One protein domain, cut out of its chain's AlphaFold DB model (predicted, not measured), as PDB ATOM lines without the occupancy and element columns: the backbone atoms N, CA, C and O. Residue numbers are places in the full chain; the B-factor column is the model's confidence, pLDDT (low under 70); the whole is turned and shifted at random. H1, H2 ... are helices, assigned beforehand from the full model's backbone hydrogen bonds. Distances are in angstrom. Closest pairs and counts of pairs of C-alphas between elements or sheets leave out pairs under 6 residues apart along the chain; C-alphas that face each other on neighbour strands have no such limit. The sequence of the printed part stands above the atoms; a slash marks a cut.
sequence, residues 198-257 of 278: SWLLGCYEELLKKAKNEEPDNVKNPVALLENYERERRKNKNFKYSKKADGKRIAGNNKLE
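AT A GLANCE: This is residues 198 to 257 of the 278 residues of an uncharacterized protein of groundwater metagenome (UniProt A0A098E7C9). This is a small cluster of helices with few contacts between them: the longest helix, H3, and the very short H1 make its middle, with H2 to one side and H4 to the other. H2 crosses near H3 about at right angles, and a loop, residues 234 to 242, leads from the end of H3 to the start of H4. The printed part has 60 residues with four named helices, H1, H2, H3 and H4 in that order, and no named strand; the class is all helix. The whole is compact, with a radius of gyration of the C-alphas of 11.0 A, and rounded, spanning 27 by 22 by 17 A.

IN THESE COORDINATES: H3 is the longest helix, residues 222 to 233, with 16.5 A from its first to its last C-alpha; it begins at C-alpha 222, at (91.631, 9.062, 64.619). H4 is residues 243 to 253, 14.6 A long, and ends at C-alpha 253, at (75.710, 6.275, 56.401). H1 is residues 198 to 201, 5.0 A long, and begins at C-alpha 198, at (90.867, 9.818, 58.877). H2 is residues 205 to 210, 8.8 A long.

HOW THE PARTS SIT: H3 and H1 only just touch, with 3 pairs of C-alphas within 8 A; H3 does so with residues 222 to 226 alone, and the closest C-alphas, those of Pro 222 and Ser 198, are 5.8 A apart. H3 and H2 are close but not clearly touching: their closest C-alphas, those of Tyr 229 and Leu 207, are 7.5 A apart, and their lines are about perpendicular, at 83 degrees. H3 and H4 are near each other, with 6 pairs of C-alphas within 10 A. H1 and H4 only just touch, with 3 pairs of C-alphas within 8 A; the closest are those of Leu 200 and Ala 251, 6.5 A apart. H1 and H2 are close but not clearly touching, the closest C-alphas being those of Leu 201 and Leu 208, 7.4 A apart. H2 and H4 are apart. Every O i to N i+4 pair is within hydrogen-bond range in H2 and H3, and 6 of 7 in H4; H1 is too short for such a pair.

THE WHOLE: The two C-alphas farthest apart are those of Asn 238 and Glu 257, 30.5 A. The printed part has no cut. The link from H2 to H3, with 11 residues, is long; that from H3 to H4, with 9, is short but not tight; that from H1 to H2, with 3, is tight. The mean pLDDT of the printed part is 88.9, and no printed residue is under 70.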
ATOM      1  N   SER A 198      90.771   8.367  59.109       85.62
ATOM      2  CA  SER A 198      90.867   9.818  58.877       85.62
ATOM      3  C   SER A 198      89.868  10.271  57.817       85.62
ATOM      4  O   SER A 198      89.256  11.328  57.941       85.62
ATOM      5  N   TRP A 199      89.590   9.428  56.820       90.75
ATOM      6  CA  TRP A 199      88.530   9.706  55.849       90.75
ATOM      7  C   TRP A 199      87.160   9.639  56.524       90.75
ATOM      8  O   TRP A 199      86.283  10.458  56.254       90.75
ATOM      9  N   LEU A 200      86.978   8.687  57.445       90.19
ATOM     10  CA  LEU A 200      85.747   8.559  58.223       90.19
ATOM     11  C   LEU A 200      85.543   9.731  59.192       90.19
ATOM     12  O   LEU A 200      84.404  10.108  59.437       90.19
ATOM     13  N   LEU A 201      86.610  10.330  59.723       88.12
ATOM     14  CA  LEU A 201      86.533  11.512  60.586       88.12
ATOM     15  C   LEU A 201      85.958  12.734  59.867       88.12
ATOM     16  O   LEU A 201      85.219  13.494  60.487       88.12
ATOM     17  N   GLY A 202      86.218  12.879  58.563       83.69
ATOM     18  CA  GLY A 202      85.579  13.900  57.724       83.69
ATOM     19  C   GLY A 202      84.044  13.851  57.776       83.69
ATOM     20  O   GLY A 202      83.368  14.859  57.609       83.69
ATOM     21  N   CYS A 203      83.471  12.698  58.130       86.00
ATOM     22  CA  CYS A 203      82.037  12.533  58.363       86.00
ATOM     23  C   CYS A 203      81.490  13.156  59.647       86.00
ATOM     24  O   CYS A 203      80.282  13.085  59.878       86.00
ATOM     25  N   TYR A 204      82.340  13.747  60.480       88.00
ATOM     26  CA  TYR A 204      81.962  14.284  61.777       88.00
ATOM     27  C   TYR A 204      82.515  15.703  61.949       88.00
ATOM     28  O   TYR A 204      83.422  15.941  62.739       88.00
ATOM     29  N   GLU A 205      81.943  16.672  61.237       84.56
ATOM     30  CA  GLU A 205      82.380  18.078  61.297       84.56
ATOM     31  C   GLU A 205      82.423  18.623  62.741       84.56
ATOM     32  O   GLU A 205      83.407  19.222  63.173       84.56
ATOM     33  N   GLU A 206      81.399  18.321  63.540       84.94
ATOM     34  CA  GLU A 206      81.319  18.728  64.952       84.94
ATOM     35  C   GLU A 206      82.446  18.145  65.817       84.94
ATOM     36  O   GLU A 206      82.881  18.747  66.800       84.94
ATOM     37  N   LEU A 207      82.944  16.967  65.453       84.00
ATOM     38  CA  LEU A 207      84.050  16.315  66.138       84.00
ATOM     39  C   LEU A 207      85.387  16.977  65.791       84.00
ATOM     40  O   LEU A 207      86.200  17.202  66.688       84.00
ATOM     41  N   LEU A 208      85.589  17.329  64.521       83.12
ATOM     42  CA  LEU A 208      86.770  18.061  64.053       83.12
ATOM     43  C   LEU A 208      86.870  19.434  64.732       83.12
ATOM     44  O   LEU A 208      87.915  19.772  65.295       83.12
ATOM     45  N   LYS A 209      85.743  20.159  64.821       83.94
ATOM     46  CA  LYS A 209      85.636  21.427  65.567       83.94
ATOM     47  C   LYS A 209      86.048  21.266  67.034       83.94
ATOM     48  O   LYS A 209      86.875  22.026  67.531       83.94
ATOM     49  N   LYS A 210      85.522  20.247  67.728       80.88
ATOM     50  CA  LYS A 210      85.878  19.957  69.133       80.88
ATOM     51  C   LYS A 210      87.355  19.603  69.308       80.88
ATOM     52  O   LYS A 210      87.960  19.988  70.307       80.88
ATOM     53  N   ALA A 211      87.931  18.886  68.348       77.56
ATOM     54  CA  ALA A 211      89.334  18.495  68.367       77.56
ATOM     55  C   ALA A 211      90.297  19.648  68.033       77.56
ATOM     56  O   ALA A 211      91.506  19.438  68.097       77.56
ATOM     57  N   LYS A 212      89.785  20.844  67.691       81.56
ATOM     58  CA  LYS A 212      90.568  21.985  67.179       81.56
ATOM     59  C   LYS A 212      91.437  21.614  65.967       81.56
ATOM     60  O   LYS A 212      92.485  22.212  65.754       81.56
ATOM     61  N   ASN A 213      91.002  20.617  65.196       70.38
ATOM     62  CA  ASN A 213      91.703  20.104  64.027       70.38
ATOM     63  C   ASN A 213      90.766  20.227  62.830       70.38
ATOM     64  O   ASN A 213      89.800  19.477  62.737       70.38
ATOM     65  N   GLU A 214      91.040  21.168  61.931       74.94
ATOM     66  CA  GLU A 214      90.206  21.386  60.739       74.94
ATOM     67  C   GLU A 214      90.413  20.300  59.672       74.94
ATOM     68  O   GLU A 214      89.497  19.983  58.921       74.94
ATOM     69  N   GLU A 215      91.598  19.686  59.637       88.19
ATOM     70  CA  GLU A 215      91.966  18.663  58.656       88.19
ATOM     71  C   GLU A 215      92.009  17.275  59.331       88.19
ATOM     72  O   GLU A 215      92.862  17.054  60.201       88.19
ATOM     73  N   PRO A 216      91.116  16.333  58.952       88.62
ATOM     74  CA  PRO A 216      91.054  14.987  59.525       88.62
ATOM     75  C   PRO A 216      92.390  14.244  59.523       88.62
ATOM     76  O   PRO A 216      92.706  13.538  60.478       88.62
ATOM     77  N   ASP A 217      93.198  14.453  58.485       87.50
ATOM     78  CA  ASP A 217      94.505  13.812  58.334       87.50
ATOM     79  C   ASP A 217      95.534  14.261  59.387       87.50
ATOM     80  O   ASP A 217      96.555  13.602  59.575       87.50
ATOM     81  N   ASN A 218      95.285  15.364  60.099       87.75
ATOM     82  CA  ASN A 218      96.169  15.865  61.153       87.75
ATOM     83  C   ASN A 218      95.805  15.312  62.547       87.75
ATOM     84  O   ASN A 218      96.526  15.546  63.520       87.75
ATOM     85  N   VAL A 219      94.711  14.553  62.682       86.88
ATOM     86  CA  VAL A 219      94.237  14.031  63.974       86.88
ATOM     87  C   VAL A 219      95.077  12.844  64.426       86.88
ATOM     88  O   VAL A 219      94.763  11.729  64.063       86.88
ATOM     89  N   LYS A 220      96.090  13.066  65.280       85.38
ATOM     90  CA  LYS A 220      97.088  12.072  65.760       85.38
ATOM     91  C   LYS A 220      96.576  10.656  66.103       85.38
ATOM     92  O   LYS A 220      97.350   9.704  66.057       85.38
ATOM     93  N   ASN A 221      95.339  10.520  66.579       87.94
ATOM     94  CA  ASN A 221      94.735   9.219  66.866       87.94
ATOM     95  C   ASN A 221      93.258   9.232  66.438       87.94
ATOM     96  O   ASN A 221      92.381   9.536  67.259       87.94
ATOM     97  N   PRO A 222      92.976   8.941  65.158       88.75
ATOM     98  CA  PRO A 222      91.631   9.062  64.619       88.75
ATOM     99  C   PRO A 222      90.676   8.020  65.216       88.75
ATOM    100  O   PRO A 222      89.520   8.337  65.502       88.75
ATOM    101  N   VAL A 223      91.173   6.814  65.514       90.69
ATOM    102  CA  VAL A 223      90.409   5.736  66.161       90.69
ATOM    103  C   VAL A 223      89.912   6.158  67.539       90.69
ATOM    104  O   VAL A 223      88.720   6.043  67.820       90.69
ATOM    105  N   ALA A 224      90.792   6.676  68.401       91.62
ATOM    106  CA  ALA A 224      90.406   7.076  69.755       91.62
ATOM    107  C   ALA A 224      89.362   8.200  69.742       91.62
ATOM    108  O   ALA A 224      88.446   8.214  70.569       91.62
ATOM    109  N   LEU A 225      89.473   9.127  68.787       91.06
ATOM    110  CA  LEU A 225      88.516  10.215  68.641       91.06
ATOM    111  C   LEU A 225      87.140   9.698  68.176       91.06
ATOM    112  O   LEU A 225      86.125  10.056  68.777       91.06
ATOM    113  N   LEU A 226      87.106   8.793  67.187       91.44
ATOM    114  CA  LEU A 226      85.882   8.103  66.753       91.44
ATOM    115  C   LEU A 226      85.240   7.297  67.890       91.44
ATOM    116  O   LEU A 226      84.023   7.349  68.082       91.44
ATOM    117  N   GLU A 227      86.045   6.569  68.668       94.06
ATOM    118  CA  GLU A 227      85.564   5.790  69.810       94.06
ATOM    119  C   GLU A 227      84.887   6.663  70.857       94.06
ATOM    120  O   GLU A 227      83.775   6.351  71.285       94.06
ATOM    121  N   ASN A 228      85.540   7.751  71.270       92.38
ATOM    122  CA  ASN A 228      85.007   8.648  72.291       92.38
ATOM    123  C   ASN A 228      83.672   9.257  71.852       92.38
ATOM    124  O   ASN A 228      82.712   9.271  72.621       92.38
ATOM    125  N   TYR A 229      83.572   9.657  70.588       91.25
ATOM    126  CA  TYR A 229      82.332  10.183  70.035       91.25
ATOM    127  C   TYR A 229      81.203   9.161  69.995       91.25
ATOM    128  O   TYR A 229      80.073   9.451  70.390       91.25
ATOM    129  N   GLU A 230      81.484   7.939  69.546       91.25
ATOM    130  CA  GLU A 230      80.471   6.888  69.513       91.25
ATOM    131  C   GLU A 230      80.075   6.434  70.933       91.25
ATOM    132  O   GLU A 230      78.903   6.114  71.144       91.25
ATOM    133  N   ARG A 231      80.978   6.488  71.930       94.31
ATOM    134  CA  ARG A 231      80.638   6.279  73.357       94.31
ATOM    135  C   ARG A 231      79.620   7.305  73.846       94.31
ATOM    136  O   ARG A 231      78.611   6.915  74.440       94.31
ATOM    137  N   GLU A 232      79.864   8.588  73.578       91.62
ATOM    138  CA  GLU A 232      78.970   9.690  73.957       91.62
ATOM    139  C   GLU A 232      77.614   9.567  73.259       91.62
ATOM    140  O   GLU A 232      76.569   9.481  73.910       91.62
ATOM    141  N   ARG A 233      77.629   9.472  71.926       90.50
ATOM    142  CA  ARG A 233      76.424   9.422  71.090       90.50
ATOM    143  C   ARG A 233      75.533   8.226  71.418       90.50
ATOM    144  O   ARG A 233      74.311   8.362  71.441       90.50
ATOM    145  N   ARG A 234      76.119   7.046  71.652       91.50
ATOM    146  CA  ARG A 234      75.368   5.819  71.973       91.50
ATOM    147  C   ARG A 234      75.053   5.678  73.462       91.50
ATOM    148  O   ARG A 234      74.394   4.711  73.831       91.50
ATOM    149  N   LYS A 235      75.541   6.588  74.314       94.75
ATOM    150  CA  LYS A 235      75.492   6.467  75.781       94.75
ATOM    151  C   LYS A 235      76.061   5.124  76.274       94.75
ATOM    152  O   LYS A 235      75.570   4.547  77.241       94.75
ATOM    153  N   ASN A 236      77.103   4.620  75.608       95.44
ATOM    154  CA  ASN A 236      77.742   3.343  75.919       95.44
ATOM    155  C   ASN A 236      79.232   3.547  76.202       95.44
ATOM    156  O   ASN A 236      80.045   3.574  75.281       95.44
ATOM    157  N   LYS A 237      79.597   3.629  77.485       94.88
ATOM    158  CA  LYS A 237      80.987   3.834  77.931       94.88
ATOM    159  C   LYS A 237      81.943   2.711  77.505       94.88
ATOM    160  O   LYS A 237      83.136   2.957  77.375       94.88
ATOM    161  N   ASN A 238      81.422   1.512  77.242       95.94
ATOM    162  CA  ASN A 238      82.210   0.334  76.877       95.94
ATOM    163  C   ASN A 238      82.333   0.141  75.361       95.94
ATOM    164  O   ASN A 238      82.854  -0.883  74.917       95.94
ATOM    165  N   PHE A 239      81.843   1.087  74.552       95.25
ATOM    166  CA  PHE A 239      82.000   1.005  73.106       95.25
ATOM    167  C   PHE A 239      83.490   0.964  72.728       95.25
ATOM    168  O   PHE A 239      84.302   1.752  73.228       95.25
ATOM    169  N   LYS A 240      83.821   0.026  71.840       96.19
ATOM    170  CA  LYS A 240      85.119  -0.107  71.179       96.19
ATOM    171  C   LYS A 240      84.875  -0.113  69.682       96.19
ATOM    172  O   LYS A 240      83.992  -0.831  69.214       96.19
ATOM    173  N   TYR A 241      85.640   0.689  68.960       93.94
ATOM    174  CA  TYR A 241      85.500   0.825  67.523       93.94
ATOM    175  C   TYR A 241      85.997  -0.442  66.833       93.94
ATOM    176  O   TYR A 241      87.102  -0.927  67.077       93.94
ATOM    177  N   SER A 242      85.170  -0.981  65.943       94.25
ATOM    178  CA  SER A 242      85.559  -2.054  65.041       94.25
ATOM    179  C   SER A 242      85.682  -1.514  63.623       94.25
ATOM    180  O   SER A 242      84.672  -1.260  62.970       94.25
ATOM    181  N   LYS A 243      86.905  -1.434  63.090       91.44
ATOM    182  CA  LYS A 243      87.162  -1.029  61.695       91.44
ATOM    183  C   LYS A 243      86.289  -1.785  60.685       91.44
ATOM    184  O   LYS A 243      85.673  -1.197  59.800       91.44
ATOM    185  N   LYS A 244      86.130  -3.098  60.886       91.25
ATOM    186  CA  LYS A 244      85.310  -3.967  60.029       91.25
ATOM    187  C   LYS A 244      83.813  -3.638  60.078       91.25
ATOM    188  O   LYS A 244      83.162  -3.630  59.034       91.25
ATOM    189  N   ALA A 245      83.251  -3.446  61.272       92.25
ATOM    190  CA  ALA A 245      81.809  -3.273  61.455       92.25
ATOM    191  C   ALA A 245      81.404  -1.793  61.469       92.25
ATOM    192  O   ALA A 245      80.577  -1.362  60.663       92.25
ATOM    193  N   ASP A 246      82.009  -1.010  62.359       92.94
ATOM    194  CA  ASP A 246      81.728   0.410  62.506       92.94
ATOM    195  C   ASP A 246      82.277   1.208  61.329       92.94
ATOM    196  O   ASP A 246      81.532   2.019  60.789       92.94
ATOM    197  N   GLY A 247      83.501   0.939  60.863       92.38
ATOM    198  CA  GLY A 247      84.076   1.659  59.722       92.38
ATOM    199  C   GLY A 247      83.210   1.543  58.466       92.38
ATOM    200  O   GLY A 247      82.827   2.548  57.866       92.38
ATOM    201  N   LYS A 248      82.768   0.322  58.134       92.75
ATOM    202  CA  LYS A 248      81.818   0.077  57.032       92.75
ATOM    203  C   LYS A 248      80.485   0.808  57.238       92.75
ATOM    204  O   LYS A 248      79.949   1.382  56.291       92.75
ATOM    205  N   ARG A 249      79.932   0.784  58.456       93.19
ATOM    206  CA  ARG A 249      78.666   1.457  58.796       93.19
ATOM    207  C   ARG A 249      78.782   2.978  58.658       93.19
ATOM    208  O   ARG A 249      77.895   3.601  58.084       93.19
ATOM    209  N   ILE A 250      79.868   3.567  59.160       91.88
ATOM    210  CA  ILE A 250      80.147   5.003  59.053       91.88
ATOM    211  C   ILE A 250      80.294   5.379  57.583       91.88
ATOM    212  O   ILE A 250      79.608   6.290  57.122       91.88
ATOM    213  N   ALA A 251      81.091   4.620  56.827       90.94
ATOM    214  CA  ALA A 251      81.228   4.823  55.394       90.94
ATOM    215  C   ALA A 251      79.867   4.764  54.687       90.94
ATOM    216  O   ALA A 251      79.576   5.597  53.835       90.94
ATOM    217  N   GLY A 252      79.002   3.816  55.065       89.12
ATOM    218  CA  GLY A 252      77.677   3.607  54.479       89.12
ATOM    219  C   GLY A 252      76.690   4.738  54.751       89.12
ATOM    220  O   GLY A 252      75.978   5.146  53.834       89.12
ATOM    221  N   ASN A 253      76.707   5.299  55.955       88.75
ATOM    222  CA  ASN A 253      75.710   6.275  56.401       88.75
ATOM    223  C   ASN A 253      76.023   7.728  56.016       88.75
ATOM    224  O   ASN A 253      75.177   8.594  56.216       88.75
ATOM    225  N   ASN A 254      77.212   8.007  55.481       89.62
ATOM    226  CA  ASN A 254      77.656   9.369  55.187       89.62
ATOM    227  C   ASN A 254      77.674   9.703  53.696       89.62
ATOM    228  O   ASN A 254      77.788   8.820  52.850       89.62
ATOM    229  N   LYS A 255      77.552  10.983  53.349       87.06
ATOM    230  CA  LYS A 255      77.632  11.433  51.954       87.06
ATOM    231  C   LYS A 255      79.080  11.474  51.473       87.06
ATOM    232  O   LYS A 255      79.997  11.530  52.284       87.06
ATOM    233  N   LEU A 256      79.281  11.457  50.154       85.62
ATOM    234  CA  LEU A 256      80.622  11.516  49.569       85.62
ATOM    235  C   LEU A 256      81.381  12.790  49.986       85.62
ATOM    236  O   LEU A 256      82.552  12.713  50.343       85.62
ATOM    237  N   GLU A 257      80.686  13.931  49.984       85.69
ATOM    238  CA  GLU A 257      81.226  15.254  50.336       85.69
ATOM    239  C   GLU A 257      81.900  15.282  51.715       85.69
ATOM    240  O   GLU A 257      82.869  16.000  51.925       85.69
TER     241      GLU A 257